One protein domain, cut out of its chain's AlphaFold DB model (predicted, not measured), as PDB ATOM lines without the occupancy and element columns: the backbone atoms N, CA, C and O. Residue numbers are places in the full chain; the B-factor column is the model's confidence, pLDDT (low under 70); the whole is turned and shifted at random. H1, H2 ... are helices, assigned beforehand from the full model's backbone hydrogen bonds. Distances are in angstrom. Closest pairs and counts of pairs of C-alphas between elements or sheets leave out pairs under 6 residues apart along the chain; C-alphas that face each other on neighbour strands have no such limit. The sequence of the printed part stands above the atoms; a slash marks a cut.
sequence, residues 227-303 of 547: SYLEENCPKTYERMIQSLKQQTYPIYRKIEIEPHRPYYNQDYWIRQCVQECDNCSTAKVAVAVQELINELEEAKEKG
ATOM      1  N   SER A 227      52.128 -48.500 -23.151       66.62
ATOM      2  CA  SER A 227      52.870 -48.996 -21.984       66.62
ATOM      3  C   SER A 227      52.415 -48.455 -20.625       66.62
ATOM      4  O   SER A 227      52.205 -49.247 -19.711       66.62
ATOM      5  N   TYR A 228      52.213 -47.140 -20.464       82.69
ATOM      6  CA  TYR A 228      51.878 -46.579 -19.149       82.69
ATOM      7  C   TYR A 228      50.481 -46.995 -18.659       82.69
ATOM      8  O   TYR A 228      50.321 -47.344 -17.487       82.69
ATOM      9  N   LEU A 229      49.471 -46.996 -19.537       85.38
ATOM     10  CA  LEU A 229      48.110 -47.413 -19.171       85.38
ATOM     11  C   LEU A 229      47.989 -48.934 -19.060       85.38
ATOM     12  O   LEU A 229      47.256 -49.418 -18.203       85.38
ATOM     13  N   GLU A 230      48.722 -49.672 -19.890       84.75
ATOM     14  CA  GLU A 230      48.776 -51.135 -19.868       84.75
ATOM     15  C   GLU A 230      49.432 -51.664 -18.577       84.75
ATOM     16  O   GLU A 230      48.882 -52.554 -17.930       84.75
ATOM     17  N   GLU A 231      50.548 -51.064 -18.145       88.06
ATOM     18  CA  GLU A 231      51.251 -51.409 -16.900       88.06
ATOM     19  C   GLU A 231      50.456 -51.013 -15.643       88.06
ATOM     20  O   GLU A 231      50.369 -51.791 -14.693       88.06
ATOM     21  N   ASN A 232      49.886 -49.803 -15.616       90.75
ATOM     22  CA  ASN A 232      49.360 -49.212 -14.380       90.75
ATOM     23  C   ASN A 232      47.831 -49.355 -14.232       90.75
ATOM     24  O   ASN A 232      47.326 -49.324 -13.110       90.75
ATOM     25  N   CYS A 233      47.084 -49.502 -15.332       91.38
ATOM     26  CA  CYS A 233      45.613 -49.494 -15.361       91.38
ATOM     27  C   CYS A 233      45.023 -50.510 -16.370       91.38
ATOM     28  O   CYS A 233      44.212 -50.128 -17.226       91.38
ATOM     29  N   PRO A 234      45.411 -51.801 -16.311       87.62
ATOM     30  CA  PRO A 234      45.166 -52.763 -17.385       87.62
ATOM     31  C   PRO A 234      43.687 -52.969 -17.734       87.62
ATOM     32  O   PRO A 234      43.362 -53.073 -18.915       87.62
ATOM     33  N   LYS A 235      42.757 -52.984 -16.766       87.56
ATOM     34  CA  LYS A 235      41.317 -53.171 -17.057       87.56
ATOM     35  C   LYS A 235      40.713 -51.913 -17.668       87.56
ATOM     36  O   LYS A 235      39.801 -52.005 -18.487       87.56
ATOM     37  N   THR A 236      41.179 -50.734 -17.270       86.75
ATOM     38  CA  THR A 236      40.756 -49.460 -17.863       86.75
ATOM     39  C   THR A 236      41.274 -49.335 -19.292       86.75
ATOM     40  O   THR A 236      40.495 -48.988 -20.179       86.75
ATOM     41  N   TYR A 237      42.542 -49.686 -19.525       85.50
ATOM     42  CA  TYR A 237      43.130 -49.791 -20.859       85.50
ATOM     43  C   TYR A 237      42.332 -50.769 -21.735       85.50
ATOM     44  O   TYR A 237      41.825 -50.374 -22.786       85.50
ATOM     45  N   GLU A 238      42.092 -51.997 -21.259       80.88
ATOM     46  CA  GLU A 238      41.308 -53.005 -21.980       80.88
ATOM     47  C   GLU A 238      39.894 -52.502 -22.317       80.88
ATOM     48  O   GLU A 238      39.461 -52.603 -23.465       80.88
ATOM     49  N   ARG A 239      39.176 -51.904 -21.355       83.62
ATOM     50  CA  ARG A 239      37.834 -51.328 -21.573       83.62
ATOM     51  C   ARG A 239      37.834 -50.193 -22.590       83.62
ATOM     52  O   ARG A 239      36.884 -50.092 -23.366       83.62
ATOM     53  N   MET A 240      38.859 -49.343 -22.589       81.88
ATOM     54  CA  MET A 240      38.979 -48.258 -23.560       81.88
ATOM     55  C   MET A 240      39.182 -48.849 -24.957       81.88
ATOM     56  O   MET A 240      38.384 -48.587 -25.857       81.88
ATOM     57  N   ILE A 241      40.137 -49.769 -25.103       77.06
ATOM     58  CA  ILE A 241      40.416 -50.519 -26.338       77.06
ATOM     59  C   ILE A 241      39.183 -51.311 -26.824       77.06
ATOM     60  O   ILE A 241      38.894 -51.331 -28.022       77.06
ATOM     61  N   GLN A 242      38.379 -51.894 -25.929       74.31
ATOM     62  CA  GLN A 242      37.081 -52.501 -26.264       74.31
ATOM     63  C   GLN A 242      36.051 -51.468 -26.760       74.31
ATOM     64  O   GLN A 242      35.410 -51.690 -27.791       74.31
ATOM     65  N   SER A 243      35.917 -50.325 -26.081       75.75
ATOM     66  CA  SER A 243      35.010 -49.239 -26.484       75.75
ATOM     67  C   SER A 243      35.376 -48.627 -27.841       75.75
ATOM     68  O   SER A 243      34.507 -48.066 -28.510       75.75
ATOM     69  N   LEU A 244      36.642 -48.716 -28.248       67.94
ATOM     70  CA  LEU A 244      37.148 -48.198 -29.519       67.94
ATOM     71  C   LEU A 244      36.882 -49.169 -30.674       67.94
ATOM     72  O   LEU A 244      36.368 -48.745 -31.709       67.94
ATOM     73  N   LYS A 245      37.085 -50.481 -30.468       66.44
ATOM     74  CA  LYS A 245      36.647 -51.531 -31.418       66.44
ATOM     75  C   LYS A 245      35.182 -51.348 -31.815       66.44
ATOM     76  O   LYS A 245      34.848 -51.420 -32.995       66.44
ATOM     77  N   GLN A 246      34.331 -51.055 -30.827       68.25
ATOM     78  CA  GLN A 246      32.890 -50.844 -31.000       68.25
ATOM     79  C   GLN A 246      32.525 -49.634 -31.877       68.25
ATOM     80  O   GLN A 246      31.422 -49.595 -32.423       68.25
ATOM     81  N   GLN A 247      33.430 -48.665 -32.039       66.31
ATOM     82  CA  GLN A 247      33.230 -47.504 -32.908       66.31
ATOM     83  C   GLN A 247      33.869 -47.672 -34.286       66.31
ATOM     84  O   GLN A 247      33.235 -47.339 -35.287       66.31
ATOM     85  N   THR A 248      35.114 -48.155 -34.332       62.34
ATOM     86  CA  THR A 248      35.913 -48.216 -35.564       62.34
ATOM     87  C   THR A 248      35.373 -49.258 -36.543       62.34
ATOM     88  O   THR A 248      35.375 -49.010 -37.745       62.34
ATOM     89  N   TYR A 249      34.853 -50.391 -36.054       60.06
ATOM     90  CA  TYR A 249      34.392 -51.490 -36.910       60.06
ATOM     91  C   TYR A 249      32.855 -51.582 -36.945       60.06
ATOM     92  O   TYR A 249      32.231 -51.905 -35.928       60.06
ATOM     93  N   PRO A 250      32.203 -51.374 -38.114       57.34
ATOM     94  CA  PRO A 250      30.742 -51.422 -38.253       57.34
ATOM     95  C   PRO A 250      30.081 -52.756 -37.871       57.34
ATOM     96  O   PRO A 250      28.857 -52.809 -37.724       57.34
ATOM     97  N   ILE A 251      30.855 -53.833 -37.710       51.66
ATOM     98  CA  ILE A 251      30.376 -55.130 -37.215       51.66
ATOM     99  C   ILE A 251      29.833 -54.994 -35.786       51.66
ATOM    100  O   ILE A 251      28.671 -55.322 -35.543       51.66
ATOM    101  N   TYR A 252      30.613 -54.414 -34.867       51.97
ATOM    102  CA  TYR A 252      30.239 -54.271 -33.454       51.97
ATOM    103  C   TYR A 252      29.093 -53.285 -33.202       51.97
ATOM    104  O   TYR A 252      28.414 -53.374 -32.181       51.97
ATOM    105  N   ARG A 253      28.814 -52.396 -34.162       53.94
ATOM    106  CA  ARG A 253      27.747 -51.384 -34.095       53.94
ATOM    107  C   ARG A 253      26.318 -51.963 -34.042       53.94
ATOM    108  O   ARG A 253      25.369 -51.198 -33.917       53.94
ATOM    109  N   LYS A 254      26.161 -53.288 -34.175       45.72
ATOM    110  CA  LYS A 254      24.895 -54.023 -33.987       45.72
ATOM    111  C   LYS A 254      24.586 -54.385 -32.530       45.72
ATOM    112  O   LYS A 254      23.465 -54.800 -32.260       45.72
ATOM    113  N   ILE A 255      25.537 -54.255 -31.603       50.62
ATOM    114  CA  ILE A 255      25.221 -54.334 -30.173       50.62
ATOM    115  C   ILE A 255      24.454 -53.053 -29.826       50.62
ATOM    116  O   ILE A 255      24.978 -51.955 -30.012       50.62
ATOM    117  N   GLU A 256      23.211 -53.178 -29.355       42.62
ATOM    118  CA  GLU A 256      22.368 -52.037 -28.976       42.62
ATOM    119  C   GLU A 256      22.887 -51.390 -27.683       42.62
ATOM    120  O   GLU A 256      22.425 -51.684 -26.581       42.62
ATOM    121  N   ILE A 257      23.884 -50.510 -27.806       46.00
ATOM    122  CA  ILE A 257      24.380 -49.707 -26.685       46.00
ATOM    123  C   ILE A 257      23.597 -48.394 -26.625       46.00
ATOM    124  O   ILE A 257      23.494 -47.664 -27.612       46.00
ATOM    125  N   GLU A 258      23.068 -48.084 -25.443       46.22
ATOM    126  CA  GLU A 258      22.311 -46.863 -25.163       46.22
ATOM    127  C   GLU A 258      23.081 -45.599 -25.612       46.22
ATOM    128  O   GLU A 258      24.287 -45.479 -25.354       46.22
ATOM    129  N   PRO A 259      22.414 -44.606 -26.234       46.84
ATOM    130  CA  PRO A 259      23.067 -43.483 -26.921       46.84
ATOM    131  C   PRO A 259      23.667 -42.411 -25.981       46.84
ATOM    132  O   PRO A 259      23.763 -41.241 -26.357       46.84
ATOM    133  N   HIS A 260      24.016 -42.762 -24.739       49.44
ATOM    134  CA  HIS A 260      24.274 -41.813 -23.645       49.44
ATOM    135  C   HIS A 260      25.576 -42.035 -22.852       49.44
ATOM    136  O   HIS A 260      25.866 -41.250 -21.949       49.44
ATOM    137  N   ARG A 261      26.413 -43.029 -23.186       53.84
ATOM    138  CA  ARG A 261      27.787 -43.064 -22.646       53.84
ATOM    139  C   ARG A 261      28.663 -42.049 -23.401       53.84
ATOM    140  O   ARG A 261      28.676 -42.071 -24.630       53.84
ATOM    141  N   PRO A 262      29.407 -41.160 -22.720       51.75
ATOM    142  CA  PRO A 262      30.240 -40.170 -23.392       51.75
ATOM    143  C   PRO A 262      31.606 -40.793 -23.726       51.75
ATOM    144  O   PRO A 262      32.564 -40.667 -22.971       51.75
ATOM    145  N   TYR A 263      31.684 -41.518 -24.843       61.19
ATOM    146  CA  TYR A 263      32.794 -42.442 -25.131       61.19
ATOM    147  C   TYR A 263      34.202 -41.804 -25.215       61.19
ATOM    148  O   TYR A 263      35.173 -42.464 -24.859       61.19
ATOM    149  N   TYR A 264      34.313 -40.528 -25.609       66.00
ATOM    150  CA  TYR A 264      35.566 -39.742 -25.586       66.00
ATOM    151  C   TYR A 264      35.663 -38.796 -24.373       66.00
ATOM    152  O   TYR A 264      36.332 -37.768 -24.418       66.00
ATOM    153  N   ASN A 265      34.978 -39.093 -23.264       83.81
ATOM    154  CA  ASN A 265      35.156 -38.328 -22.032       83.81
ATOM    155  C   ASN A 265      36.513 -38.684 -21.407       83.81
ATOM    156  O   ASN A 265      36.623 -39.659 -20.666       83.81
ATOM    157  N   GLN A 266      37.539 -37.888 -21.712       87.69
ATOM    158  CA  GLN A 266      38.894 -38.041 -21.176       87.69
ATOM    159  C   GLN A 266      38.868 -38.196 -19.643       87.69
ATOM    160  O   GLN A 266      39.439 -39.145 -19.108       87.69
ATOM    161  N   ASP A 267      38.096 -37.356 -18.940       90.44
ATOM    162  CA  ASP A 267      37.933 -37.434 -17.483       90.44
ATOM    163  C   ASP A 267      37.366 -38.779 -16.992       90.44
ATOM    164  O   ASP A 267      37.650 -39.194 -15.871       90.44
ATOM    165  N   TYR A 268      36.515 -39.460 -17.768       91.44
ATOM    166  CA  TYR A 268      35.963 -40.769 -17.404       91.44
ATOM    167  C   TYR A 268      37.067 -41.822 -17.415       91.44
ATOM    168  O   TYR A 268      37.235 -42.524 -16.420       91.44
ATOM    169  N   TRP A 269      37.860 -41.874 -18.485       90.81
ATOM    170  CA  TRP A 269      38.983 -42.802 -18.599       90.81
ATOM    171  C   TRP A 269      40.087 -42.495 -17.577       90.81
ATOM    172  O   TRP A 269      40.566 -43.412 -16.910       90.81
ATOM    173  N   ILE A 270      40.388 -41.212 -17.333       93.25
ATOM    174  CA  ILE A 270      41.280 -40.779 -16.244       93.25
ATOM    175  C   ILE A 270      40.750 -41.252 -14.884       93.25
ATOM    176  O   ILE A 270      41.493 -41.871 -14.124       93.25
ATOM    177  N   ARG A 271      39.468 -41.011 -14.567       93.69
ATOM    178  CA  ARG A 271      38.865 -41.438 -13.289       93.69
ATOM    179  C   ARG A 271      38.846 -42.955 -13.125       93.69
ATOM    180  O   ARG A 271      39.054 -43.412 -12.010       93.69
ATOM    181  N   GLN A 272      38.607 -43.730 -14.185       94.19
ATOM    182  CA  GLN A 272      38.657 -45.195 -14.116       94.19
ATOM    183  C   GLN A 272      40.078 -45.699 -13.824       94.19
ATOM    184  O   GLN A 272      40.247 -46.500 -12.912       94.19
ATOM    185  N   CYS A 273      41.096 -45.160 -14.497       93.19
ATOM    186  CA  CYS A 273      42.490 -45.549 -14.268       93.19
ATOM    187  C   CYS A 273      42.983 -45.127 -12.870       93.19
ATOM    188  O   CYS A 273      43.544 -45.935 -12.133       93.19
ATOM    189  N   VAL A 274      42.673 -43.906 -12.419       94.12
ATOM    190  CA  VAL A 274      42.996 -43.452 -11.050       94.12
ATOM    191  C   VAL A 274      42.215 -44.224  -9.967       94.12
ATOM    192  O   VAL A 274      42.663 -44.289  -8.829       94.12
ATOM    193  N   GLN A 275      41.082 -44.856 -10.299       95.12
ATOM    194  CA  GLN A 275      40.372 -45.794  -9.410       95.12
ATOM    195  C   GLN A 275      40.930 -47.229  -9.443       95.12
ATOM    196  O   GLN A 275      40.564 -48.034  -8.590       95.12
ATOM    197  N   GLU A 276      41.772 -47.565 -10.422       94.69
ATOM    198  CA  GLU A 276      42.392 -48.885 -10.576       94.69
ATOM    199  C   GLU A 276      43.823 -48.942 -10.010       94.69
ATOM    200  O   GLU A 276      44.284 -50.016  -9.632       94.69
ATOM    201  N   CYS A 277      44.507 -47.797  -9.936       92.50
ATOM    202  CA  CYS A 277      45.934 -47.692  -9.648       92.50
ATOM    203  C   CYS A 277      46.225 -46.955  -8.328       92.50
ATOM    204  O   CYS A 277      46.148 -45.725  -8.264       92.50
ATOM    205  N   ASP A 278      46.655 -47.695  -7.300       87.50
ATOM    206  CA  ASP A 278      46.831 -47.212  -5.915       87.50
ATOM    207  C   ASP A 278      47.797 -46.019  -5.731       87.50
ATOM    208  O   ASP A 278      47.769 -45.366  -4.689       87.50
ATOM    209  N   ASN A 279      48.678 -45.729  -6.698       89.88
ATOM    210  CA  ASN A 279      49.665 -44.638  -6.620       89.88
ATOM    211  C   ASN A 279      49.853 -43.862  -7.945       89.88
ATOM    212  O   ASN A 279      50.898 -43.246  -8.172       89.88
ATOM    213  N   CYS A 280      48.867 -43.873  -8.847       90.38
ATOM    214  CA  CYS A 280      49.009 -43.192 -10.137       90.38
ATOM    215  C   CYS A 280      49.007 -41.662 -10.026       90.38
ATOM    216  O   CYS A 280      48.163 -41.051  -9.372       90.38
ATOM    217  N   SER A 281      49.905 -41.015 -10.774       94.12
ATOM    218  CA  SER A 281      49.842 -39.569 -10.982       94.12
ATOM    219  C   SER A 281      48.749 -39.248 -12.000       94.12
ATOM    220  O   SER A 281      48.901 -39.556 -13.183       94.12
ATOM    221  N   THR A 282      47.687 -38.563 -11.570       92.81
ATOM    222  CA  THR A 282      46.583 -38.112 -12.440       92.81
ATOM    223  C   THR A 282      47.077 -37.364 -13.682       92.81
ATOM    224  O   THR A 282      46.487 -37.500 -14.746       92.81
ATOM    225  N   ALA A 283      48.187 -36.622 -13.579       92.94
ATOM    226  CA  ALA A 283      48.797 -35.928 -14.710       92.94
ATOM    227  C   ALA A 283      49.404 -36.896 -15.745       92.94
ATOM    228  O   ALA A 283      49.170 -36.723 -16.937       92.94
ATOM    229  N   LYS A 284      50.123 -37.944 -15.309       91.56
ATOM    230  CA  LYS A 284      50.638 -38.983 -16.222       91.56
ATOM    231  C   LYS A 284      49.506 -39.767 -16.883       91.56
ATOM    232  O   LYS A 284      49.554 -40.013 -18.081       91.56
ATOM    233  N   VAL A 285      48.468 -40.103 -16.113       90.62
ATOM    234  CA  VAL A 285      47.262 -40.765 -16.631       90.62
ATOM    235  C   VAL A 285      46.564 -39.888 -17.676       90.62
ATOM    236  O   VAL A 285      46.209 -40.382 -18.739       90.62
ATOM    237  N   ALA A 286      46.402 -38.587 -17.414       91.19
ATOM    238  CA  ALA A 286      45.771 -37.659 -18.351       91.19
ATOM    239  C   ALA A 286      46.546 -37.511 -19.668       91.19
ATOM    240  O   ALA A 286      45.918 -37.469 -20.727       91.19
ATOM    241  N   VAL A 287      47.882 -37.479 -19.598       91.31
ATOM    242  CA  VAL A 287      48.766 -37.482 -20.773       91.31
ATOM    243  C   VAL A 287      48.602 -38.779 -21.561       91.31
ATOM    244  O   VAL A 287      48.192 -38.710 -22.711       91.31
ATOM    245  N   ALA A 288      48.782 -39.951 -20.944       88.38
ATOM    246  CA  ALA A 288      48.711 -41.227 -21.661       88.38
ATOM    247  C   ALA A 288      47.308 -41.534 -22.231       88.38
ATOM    248  O   ALA A 288      47.184 -42.126 -23.302       88.38
ATOM    249  N   VAL A 289      46.230 -41.094 -21.562       88.31
ATOM    250  CA  VAL A 289      44.863 -41.155 -22.120       88.31
ATOM    251  C   VAL A 289      44.720 -40.222 -23.328       88.31
ATOM    252  O   VAL A 289      44.075 -40.606 -24.300       88.31
ATOM    253  N   GLN A 290      45.315 -39.023 -23.303       88.88
ATOM    254  CA  GLN A 290      45.263 -38.100 -24.442       88.88
ATOM    255  C   GLN A 290      46.128 -38.565 -25.613       88.88
ATOM    256  O   GLN A 290      45.690 -38.458 -26.750       88.88
ATOM    257  N   GLU A 291      47.331 -39.079 -25.357       86.25
ATOM    258  CA  GLU A 291      48.227 -39.630 -26.380       86.25
ATOM    259  C   GLU A 291      47.546 -40.785 -27.112       86.25
ATOM    260  O   GLU A 291      47.449 -40.757 -28.336       86.25
ATOM    261  N   LEU A 292      46.947 -41.720 -26.369       82.25
ATOM    262  CA  LEU A 292      46.180 -42.812 -26.956       82.25
ATOM    263  C   LEU A 292      44.961 -42.293 -27.746       82.25
ATOM    264  O   LEU A 292      44.776 -42.697 -28.891       82.25
ATOM    265  N   ILE A 293      44.165 -41.354 -27.210       82.44
ATOM    266  CA  ILE A 293      43.062 -40.720 -27.970       82.44
ATOM    267  C   ILE A 293      43.577 -40.071 -29.266       82.44
ATOM    268  O   ILE A 293      42.969 -40.280 -30.314       82.44
ATOM    269  N   ASN A 294      44.697 -39.346 -29.221       83.56
ATOM    270  CA  ASN A 294      45.292 -38.697 -30.389       83.56
ATOM    271  C   ASN A 294      45.714 -39.722 -31.449       83.56
ATOM    272  O   ASN A 294      45.407 -39.521 -32.617       83.56
ATOM    273  N   GLU A 295      46.369 -40.824 -31.071       77.06
ATOM    274  CA  GLU A 295      46.756 -41.888 -32.011       77.06
ATOM    275  C   GLU A 295      45.539 -42.558 -32.657       77.06
ATOM    276  O   GLU A 295      45.551 -42.882 -33.843       77.06
ATOM    277  N   LEU A 296      44.459 -42.736 -31.895       71.31
ATOM    278  CA  LEU A 296      43.211 -43.325 -32.378       71.31
ATOM    279  C   LEU A 296      42.455 -42.383 -33.320       71.31
ATOM    280  O   LEU A 296      41.868 -42.848 -34.299       71.31
ATOM    281  N   GLU A 297      42.471 -41.076 -33.049       74.44
ATOM    282  CA  GLU A 297      41.940 -40.057 -33.954       74.44
ATOM    283  C   GLU A 297      42.821 -39.903 -35.199       74.44
ATOM    284  O   GLU A 297      42.290 -39.916 -36.305       74.44
ATOM    285  N   GLU A 298      44.147 -39.890 -35.064       73.31
ATOM    286  CA  GLU A 298      45.091 -39.819 -36.183       73.31
ATOM    287  C   GLU A 298      44.997 -41.059 -37.087       73.31
ATOM    288  O   GLU A 298      44.948 -40.927 -38.309       73.31
ATOM    289  N   ALA A 299      44.909 -42.267 -36.526       66.81
ATOM    290  CA  ALA A 299      44.724 -43.491 -37.304       66.81
ATOM    291  C   ALA A 299      43.341 -43.542 -37.982       66.81
ATOM    292  O   ALA A 299      43.212 -44.046 -39.096       66.81
ATOM    293  N   LYS A 300      42.309 -42.958 -37.363       65.69
ATOM    294  CA  LYS A 300      40.966 -42.783 -37.942       65.69
ATOM    295  C   LYS A 300      40.926 -41.712 -39.044       65.69
ATOM    296  O   LYS A 300      40.222 -41.917 -40.027       65.69
ATOM    297  N   GLU A 301      41.679 -40.617 -38.927       62.66
ATOM    298  CA  GLU A 301      41.772 -39.552 -39.943       62.66
ATOM    299  C   GLU A 301      42.662 -39.939 -41.130       62.66
ATOM    300  O   GLU A 301      42.282 -39.714 -42.280       62.66
ATOM    301  N   LYS A 302      43.796 -40.606 -40.877       59.50
ATOM    302  CA  LYS A 302      44.578 -41.314 -41.910       59.50
ATOM    303  C   LYS A 302      43.781 -42.458 -42.548       59.50
ATOM    304  O   LYS A 302      44.155 -42.927 -43.618       59.50
ATOM    305  N   GLY A 303      42.703 -42.894 -41.893       55.81
ATOM    306  CA  GLY A 303      41.778 -43.909 -42.381       55.81
ATOM    307  C   GLY A 303      42.387 -45.305 -42.424       55.81
ATOM    308  O   GLY A 303      42.219 -45.957 -43.446       55.81
TER     309      GLY A 303
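This is residues 227 to 303 of the 547 residues of an uncharacterized protein of Candidatus Aenigmarchaeota archaeon ex4484_14 (UniProt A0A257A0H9). Two long helices, H2 and H4, run the same way as a loose pair that comes nearest at its far end, while H3 packs on the first parts of both and bridges them. Short H1 packs on the first part of H4, at residues 285 to 289, and residues 249 to 265 make a wide loop from the end of H2 back to H3. The 77 printed residues hold four named helices, H1 to H4 in order, and no named strand: the class is all helix. The whole is compact, with a radius of gyration of the C-alphas of 13.0 A and spans of 38 by 28 by 19 A.

H1, residues 227 to 232, and H2, residues 234 to 248, touch only at the corner, closest at the C-alphas of Leu 229 and Tyr 237, 5.8 A. H2 and H3, residues 266 to 276, form a helical hairpin at a shallow tilt of 31 degrees, opposite ways; H2 touches H3 with residues 235 to 240 alone, and the closest C-alphas, Thr 236 and Cys 273, are 5.6 A apart. H3 touches H4, residues 282 to 301, at a steep tilt of 50 degrees, opposite ways, closest at the C-alphas of Ile 270 and Ala 286, 5.9 A. H4 touches H1 with residues 285 to 289 alone, closest at the C-alphas of Leu 229 and Ala 288, 6.7 A. H1 and H3 only just touch, with 3 pairs of C-alphas within 8 A, the closest being Leu 229 and Cys 273, 7.7 A. H2 and H4 are close but not clearly touching, at a shallow tilt of 23 degrees, the same way; the closest C-alphas, Thr 248 and Lys 300, are 7.8 A apart. Every O i to N i+4 pair is within hydrogen-bond range in H1, H3 and H4, and 10 of 11 in H2.

H1 begins at C-alpha 227 (52.870, -48.996, -21.984) and is 8.4 A long. H2 is 20.9 A long and H3 15.6 A. H4, 28.0 A, ends at C-alpha 301 (41.772, -39.552, -39.943).

The C-alphas farthest apart, Lys 254 and Asn 279, are 38.1 A from each other. The printed part has no cut. The link from H2 to H3 is long, 17 residues; the other two are tight. Mean pLDDT of the printed part is 76.5, and residue 227, residues 244 to 264 and residues 299 to 303 are under 70.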